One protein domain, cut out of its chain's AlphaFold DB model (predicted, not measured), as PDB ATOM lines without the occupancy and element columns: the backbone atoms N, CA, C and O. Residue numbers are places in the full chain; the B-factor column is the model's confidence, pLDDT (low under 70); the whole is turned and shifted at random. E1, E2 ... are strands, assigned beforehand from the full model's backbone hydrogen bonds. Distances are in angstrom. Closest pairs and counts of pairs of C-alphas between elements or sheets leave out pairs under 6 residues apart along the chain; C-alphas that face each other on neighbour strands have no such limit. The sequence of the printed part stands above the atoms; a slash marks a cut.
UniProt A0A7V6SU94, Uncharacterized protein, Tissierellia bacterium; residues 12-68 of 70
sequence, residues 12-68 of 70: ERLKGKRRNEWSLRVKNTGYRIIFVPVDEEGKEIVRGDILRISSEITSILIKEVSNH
ATOM      1  N   GLU A  12     215.805 298.681-213.047       84.75
ATOM      2  CA  GLU A  12     215.009 299.707-212.381       84.75
ATOM      3  C   GLU A  12     214.060 299.060-211.378       84.75
ATOM      4  O   GLU A  12     213.399 298.063-211.679       84.75
ATOM      5  N   ARG A  13     213.954 299.645-210.185       86.88
ATOM      6  CA  ARG A  13     212.964 299.218-209.197       86.88
ATOM      7  C   ARG A  13     211.571 299.657-209.644       86.88
ATOM      8  O   ARG A  13     211.369 300.824-209.994       86.88
ATOM      9  N   LEU A  14     210.601 298.746-209.604       87.31
ATOM     10  CA  LEU A  14     209.210 299.087-209.891       87.31
ATOM     11  C   LEU A  14     208.612 299.934-208.757       87.31
ATOM     12  O   LEU A  14     209.100 299.948-207.627       87.31
ATOM     13  N   LYS A  15     207.547 300.683-209.060       85.19
ATOM     14  CA  LYS A  15     206.876 301.591-208.112       85.19
ATOM     15  C   LYS A  15     205.463 301.097-207.776       85.19
ATOM     16  O   LYS A  15     204.908 300.226-208.442       85.19
ATOM     17  N   GLY A  16     204.866 301.660-206.725       85.88
ATOM     18  CA  GLY A  16     203.488 301.352-206.322       85.88
ATOM     19  C   GLY A  16     203.326 299.949-205.731       85.88
ATOM     20  O   GLY A  16     204.087 299.555-204.846       85.88
ATOM     21  N   LYS A  17     202.325 299.191-206.203       85.44
ATOM     22  CA  LYS A  17     202.017 297.837-205.696       85.44
ATOM     23  C   LYS A  17     203.149 296.828-205.936       85.44
ATOM     24  O   LYS A  17     203.307 295.917-205.136       85.44
ATOM     25  N   ARG A  18     203.967 297.035-206.977       85.00
ATOM     26  CA  ARG A  18     205.104 296.172-207.357       85.00
ATOM     27  C   ARG A  18     206.446 296.658-206.791       85.00
ATOM     28  O   ARG A  18     207.496 296.308-207.302       85.00
ATOM     29  N   ARG A  19     206.455 297.480-205.733       83.75
ATOM     30  CA  ARG A  19     207.683 298.108-205.185       83.75
ATOM     31  C   ARG A  19     208.775 297.147-204.695       83.75
ATOM     32  O   ARG A  19     209.861 297.600-204.341       83.75
ATOM     33  N   ASN A  20     208.485 295.856-204.611       86.44
ATOM     34  CA  ASN A  20     209.442 294.822-204.216       86.44
ATOM     35  C   ASN A  20     210.088 294.130-205.427       86.44
ATOM     36  O   ASN A  20     210.943 293.270-205.259       86.44
ATOM     37  N   GLU A  21     209.686 294.510-206.638       90.31
ATOM     38  CA  GLU A  21     210.113 293.896-207.887       90.31
ATOM     39  C   GLU A  21     211.044 294.822-208.671       90.31
ATOM     40  O   GLU A  21     211.001 296.055-208.565       90.31
ATOM     41  N   TRP A  22     211.869 294.197-209.502       90.06
ATOM     42  CA  TRP A  22     212.872 294.841-210.332       90.06
ATOM     43  C   TRP A  22     212.618 294.520-211.795       90.06
ATOM     44  O   TRP A  22     212.274 293.397-212.145       90.06
ATOM     45  N   SER A  23     212.802 295.514-212.657       89.06
ATOM     46  CA  SER A  23     212.722 295.368-214.103       89.06
ATOM     47  C   SER A  23     214.117 295.376-214.697       89.06
ATOM     48  O   SER A  23     214.900 296.277-214.410       89.06
ATOM     49  N   LEU A  24     214.420 294.393-215.539       89.00
ATOM     50  CA  LEU A  24     215.637 294.320-216.333       89.00
ATOM     51  C   LEU A  24     215.284 294.418-217.814       89.00
ATOM     52  O   LEU A  24     214.548 293.584-218.346       89.00
ATOM     53  N   ARG A  25     215.834 295.417-218.503       87.50
ATOM     54  CA  ARG A  25     215.670 295.542-219.954       87.50
ATOM     55  C   ARG A  25     216.578 294.571-220.710       87.50
ATOM     56  O   ARG A  25     217.801 294.614-220.561       87.50
ATOM     57  N   VAL A  26     215.994 293.792-221.620       84.88
ATOM     58  CA  VAL A  26     216.733 292.903-222.527       84.88
ATOM     59  C   VAL A  26     217.145 293.678-223.783       84.88
ATOM     60  O   VAL A  26     216.479 293.646-224.813       84.88
ATOM     61  N   LYS A  27     218.251 294.430-223.693       80.69
ATOM     62  CA  LYS A  27     218.846 295.207-224.806       80.69
ATOM     63  C   LYS A  27     217.786 295.884-225.710       80.69
ATOM     64  O   LYS A  27     216.966 296.664-225.224       80.69
ATOM     65  N   ASN A  28     217.815 295.596-227.015       78.62
ATOM     66  CA  ASN A  28     216.966 296.200-228.045       78.62
ATOM     67  C   ASN A  28     215.784 295.306-228.453       78.62
ATOM     68  O   ASN A  28     215.177 295.557-229.486       78.62
ATOM     69  N   THR A  29     215.450 294.270-227.680       84.81
ATOM     70  CA  THR A  29     214.375 293.337-228.060       84.81
ATOM     71  C   THR A  29     212.980 293.865-227.722       84.81
ATOM     72  O   THR A  29     211.995 293.300-228.170       84.81
ATOM     73  N   GLY A  30     212.882 294.925-226.910       83.75
ATOM     74  CA  GLY A  30     211.607 295.421-226.373       83.75
ATOM     75  C   GLY A  30     211.131 294.667-225.127       83.75
ATOM     76  O   GLY A  30     210.281 295.173-224.398       83.75
ATOM     77  N   TYR A  31     211.746 293.525-224.814       87.62
ATOM     78  CA  TYR A  31     211.382 292.717-223.657       87.62
ATOM     79  C   TYR A  31     211.950 293.262-222.348       87.62
ATOM     80  O   TYR A  31     213.067 293.799-222.272       87.62
ATOM     81  N   ARG A  32     211.170 293.057-221.290       89.88
ATOM     82  CA  ARG A  32     211.553 293.295-219.905       89.88
ATOM     83  C   ARG A  32     211.353 292.019-219.100       89.88
ATOM     84  O   ARG A  32     210.356 291.322-219.251       89.88
ATOM     85  N   ILE A  33     212.313 291.748-218.230       90.94
ATOM     86  CA  ILE A  33     212.227 290.688-217.231       90.94
ATOM     87  C   ILE A  33     211.869 291.362-215.915       90.94
ATOM     88  O   ILE A  33     212.576 292.276-215.487       90.94
ATOM     89  N   ILE A  34     210.786 290.925-215.282       92.19
ATOM     90  CA  ILE A  34     210.444 291.331-213.925       92.19
ATOM     91  C   ILE A  34     210.860 290.228-212.967       92.19
ATOM     92  O   ILE A  34     210.477 289.068-213.134       92.19
ATOM     93  N   PHE A  35     211.654 290.589-211.968       92.06
ATOM     94  CA  PHE A  35     212.233 289.634-211.038       92.06
ATOM     95  C   PHE A  35     212.279 290.168-209.607       92.06
ATOM     96  O   PHE A  35     212.163 291.370-209.358       92.06
ATOM     97  N   VAL A  36     212.472 289.249-208.667       93.00
ATOM     98  CA  VAL A  36     212.736 289.543-207.257       93.00
ATOM     99  C   VAL A  36     214.065 288.888-206.867       93.00
ATOM    100  O   VAL A  36     214.250 287.705-207.163       93.00
ATOM    101  N   PRO A  37     215.008 289.622-206.255       92.00
ATOM    102  CA  PRO A  37     216.235 289.033-205.731       92.00
ATOM    103  C   PRO A  37     215.945 288.155-204.511       92.00
ATOM    104  O   PRO A  37     215.114 288.516-203.674       92.00
ATOM    105  N   VAL A  38     216.655 287.035-204.397       93.38
ATOM    106  CA  VAL A  38     216.568 286.134-203.242       93.38
ATOM    107  C   VAL A  38     217.945 285.865-202.635       93.38
ATOM    108  O   VAL A  38     218.959 285.865-203.345       93.38
ATOM    109  N   ASP A  39     217.964 285.669-201.318       92.75
ATOM    110  CA  ASP A  39     219.154 285.264-200.564       92.75
ATOM    111  C   ASP A  39     219.442 283.758-200.705       92.75
ATOM    112  O   ASP A  39     218.801 283.048-201.486       92.75
ATOM    113  N   GLU A  40     220.450 283.277-199.979       93.44
ATOM    114  CA  GLU A  40     220.871 281.870-199.981       93.44
ATOM    115  C   GLU A  40     219.797 280.906-199.448       93.44
ATOM    116  O   GLU A  40     219.764 279.741-199.841       93.44
ATOM    117  N   GLU A  41     218.877 281.396-198.613       93.19
ATOM    118  CA  GLU A  41     217.742 280.633-198.085       93.19
ATOM    119  C   GLU A  41     216.534 280.665-199.042       93.19
ATOM    120  O   GLU A  41     215.476 280.102-198.752       93.19
ATOM    121  N   GLY A  42     216.671 281.329-200.196       89.44
ATOM    122  CA  GLY A  42     215.600 281.512-201.173       89.44
ATOM    123  C   GLY A  42     214.557 282.548-200.749       89.44
ATOM    124  O   GLY A  42     213.470 282.601-201.333       89.44
ATOM    125  N   LYS A  43     214.852 283.382-199.748       92.94
ATOM    126  CA  LYS A  43     213.933 284.398-199.239       92.94
ATOM    127  C   LYS A  43     214.082 285.708-200.006       92.94
ATOM    128  O   LYS A  43     215.176 286.153-200.339       92.94
ATOM    129  N   GLU A  44     212.946 286.347-200.290       91.94
ATOM    130  CA  GLU A  44     212.895 287.595-201.056       91.94
ATOM    131  C   GLU A  44     213.588 288.757-200.319       91.94
ATOM    132  O   GLU A  44     213.234 289.117-199.189       91.94
ATOM    133  N   ILE A  45     214.529 289.415-200.998       89.88
ATOM    134  CA  ILE A  45     215.217 290.604-200.490       89.88
ATOM    135  C   ILE A  45     214.454 291.854-200.955       89.88
ATOM    136  O   ILE A  45     214.634 292.360-202.060       89.88
ATOM    137  N   VAL A  46     213.593 292.391-200.088       84.38
ATOM    138  CA  VAL A  46     212.689 293.522-200.417       84.38
ATOM    139  C   VAL A  46     213.211 294.906-199.992       84.38
ATOM    140  O   VAL A  46     212.477 295.903-200.001       84.38
ATOM    141  N   ARG A  47     214.491 294.994-199.615       82.69
ATOM    142  CA  ARG A  47     215.130 296.194-199.050       82.69
ATOM    143  C   ARG A  47     216.255 296.727-199.935       82.69
ATOM    144  O   ARG A  47     216.858 295.984-200.694       82.69
ATOM    145  N   GLY A  48     216.567 298.009-199.755       77.12
ATOM    146  CA  GLY A  48     217.754 298.633-200.339       77.12
ATOM    147  C   GLY A  48     217.730 298.782-201.863       77.12
ATOM    148  O   GLY A  48     216.728 298.520-202.532       77.12
ATOM    149  N   ASP A  49     218.855 299.263-202.383       79.12
ATOM    150  CA  ASP A  49     219.163 299.298-203.812       79.12
ATOM    151  C   ASP A  49     219.839 297.993-204.225       79.12
ATOM    152  O   ASP A  49     220.666 297.479-203.472       79.12
ATOM    153  N   ILE A  50     219.567 297.499-205.435       80.62
ATOM    154  CA  ILE A  50     220.055 296.193-205.897       80.62
ATOM    155  C   ILE A  50     221.582 296.044-205.839       80.62
ATOM    156  O   ILE A  50     222.080 294.958-205.575       80.62
ATOM    157  N   LEU A  51     222.336 297.136-206.006       79.69
ATOM    158  CA  LEU A  51     223.789 297.109-205.826       79.69
ATOM    159  C   LEU A  51     224.216 296.933-204.372       79.69
ATOM    160  O   LEU A  51     225.182 296.224-204.106       79.69
ATOM    161  N   ARG A  52     223.518 297.580-203.436       82.12
ATOM    162  CA  ARG A  52     223.849 297.487-202.009       82.12
ATOM    163  C   ARG A  52     223.646 296.074-201.491       82.12
ATOM    164  O   ARG A  52     224.446 295.614-200.694       82.12
ATOM    165  N   ILE A  53     222.607 295.409-201.985       83.94
ATOM    166  CA  ILE A  53     222.294 294.027-201.625       83.94
ATOM    167  C   ILE A  53     222.970 293.011-202.552       83.94
ATOM    168  O   ILE A  53     222.765 291.823-202.373       83.94
ATOM    169  N   SER A  54     223.761 293.433-203.548       84.12
ATOM    170  CA  SER A  54     224.267 292.529-204.596       84.12
ATOM    171  C   SER A  54     225.119 291.376-204.068       84.12
ATOM    172  O   SER A  54     225.083 290.296-204.643       84.12
ATOM    173  N   SER A  55     225.828 291.578-202.956       86.56
ATOM    174  CA  SER A  55     226.584 290.530-202.261       86.56
ATOM    175  C   SER A  55     225.707 289.532-201.502       86.56
ATOM    176  O   SER A  55     226.179 288.455-201.164       86.56
ATOM    177  N   GLU A  56     224.460 289.896-201.199       89.00
ATOM    178  CA  GLU A  56     223.470 289.042-200.526       89.00
ATOM    179  C   GLU A  56     222.619 288.258-201.544       89.00
ATOM    180  O   GLU A  56     221.998 287.255-201.200       89.00
ATOM    181  N   ILE A  57     222.573 288.708-202.804       89.38
ATOM    182  CA  ILE A  57     221.796 288.060-203.863       89.38
ATOM    183  C   ILE A  57     222.500 286.776-204.291       89.38
ATOM    184  O   ILE A  57     223.557 286.813-204.917       89.38
ATOM    185  N   THR A  58     221.848 285.644-204.042       91.12
ATOM    186  CA  THR A  58     222.313 284.338-204.530       91.12
ATOM    187  C   THR A  58     221.620 283.957-205.835       91.12
ATOM    188  O   THR A  58     222.206 283.316-206.706       91.12
ATOM    189  N   SER A  59     220.358 284.350-206.009       90.31
ATOM    190  CA  SER A  59     219.571 284.048-207.207       90.31
ATOM    191  C   SER A  59     218.494 285.105-207.453       90.31
ATOM    192  O   SER A  59     218.229 285.964-206.611       90.31
ATOM    193  N   ILE A  60     217.863 285.054-208.628       91.12
ATOM    194  CA  ILE A  60     216.701 285.887-208.955       91.12
ATOM    195  C   ILE A  60     215.505 285.006-209.308       91.12
ATOM    196  O   ILE A  60     215.629 284.050-210.072       91.12
ATOM    197  N   LEU A  61     214.333 285.352-208.780       92.88
ATOM    198  CA  LEU A  61     213.071 284.723-209.145       92.88
ATOM    199  C   LEU A  61     212.396 285.550-210.237       92.88
ATOM    200  O   LEU A  61     211.998 286.690-209.992       92.88
ATOM    201  N   ILE A  62     212.238 284.978-211.428       93.06
ATOM    202  CA  ILE A  62     211.519 285.622-212.529       93.06
ATOM    203  C   ILE A  62     210.016 285.518-212.257       93.06
ATOM    204  O   ILE A  62     209.476 284.419-212.149       93.06
ATOM    205  N   LYS A  63     209.339 286.663-212.142       92.62
ATOM    206  CA  LYS A  63     207.879 286.737-211.983       92.62
ATOM    207  C   LYS A  63     207.177 286.877-213.331       92.62
ATOM    208  O   LYS A  63     206.084 286.357-213.505       92.62
ATOM    209  N   GLU A  64     207.790 287.595-214.270       91.94
ATOM    210  CA  GLU A  64     207.175 287.919-215.556       91.94
ATOM    211  C   GLU A  64     208.251 288.188-216.613       91.94
ATOM    212  O   GLU A  64     209.296 288.772-216.317       91.94
ATOM    213  N   VAL A  65     207.973 287.804-217.856       90.62
ATOM    214  CA  VAL A  65     208.723 288.247-219.034       90.62
ATOM    215  C   VAL A  65     207.702 288.756-220.037       90.62
ATOM    216  O   VAL A  65     206.861 287.987-220.495       90.62
ATOM    217  N   SER A  66     207.757 290.044-220.356       87.62
ATOM    218  CA  SER A  66     206.777 290.691-221.228       87.62
ATOM    219  C   SER A  66     207.447 291.641-222.211       87.62
ATOM    220  O   SER A  66     208.517 292.204-221.948       87.62
ATOM    221  N   ASN A  67     206.836 291.783-223.386       84.81
ATOM    222  CA  ASN A  67     207.222 292.800-224.348       84.81
ATOM    223  C   ASN A  67     206.581 294.127-223.933       84.81
ATOM    224  O   ASN A  67     205.383 294.198-223.705       84.81
ATOM    225  N   HIS A  68     207.375 295.191-223.840       70.31
ATOM    226  CA  HIS A  68     206.864 296.515-223.486       70.31
ATOM    227  C   HIS A  68     205.995 297.145-224.598       70.31
ATOM    228  O   HIS A  68     205.399 298.197-224.378       70.31
TER     229      HIS A  68
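Overview. This is residues 12 to 68 of the 70 residues of an uncharacterized protein of Tissierellia bacterium (UniProt A0A7V6SU94). Little regular structure is present: one strongly twisted three-stranded sheet, with a short pairing of residues 12 to 13 at its E1 edge and a large loop, residues 39 to 58, at the end of the E2 and E3 hairpin. The printed part has 57 residues, 21 of them in E1, E2 and E3, and no named helix. This all-strand meander, each strand the antiparallel neighbour of the one before, is compact, with radius of gyration of the C-alphas 11.5 A and spans 31 by 22 by 18 A.

Arrangement. Residues 12 to 13 pair antiparallel with residues 22 to 23 of E1, residues 22 to 25. E1 forms a hairpin with E2, residues 31 to 38, at 144 degrees; N 22 and O 35 are 2.8 A apart, within hydrogen-bond range. E2 forms a hairpin with E3, residues 59 to 67, at 159 degrees; N 34 and O 64 are 2.8 A apart, within hydrogen-bond range.

Along the chain. E1 begins at C-alpha 22 (212.872, 294.841, -210.332) and measures 10.0 A, E2 22.1 A. E3, 22.9 A, bends by 61 degrees at residue 63 and ends at C-alpha 67 (207.222, 292.800, -224.348).

Size, cuts and confidence. The C-alphas farthest apart, Asn 28 and Glu 41, are 33.8 A apart. The E1 to E2 link is tight, E2 to E3 long. The printed part has no cut; no printed residue is under 70.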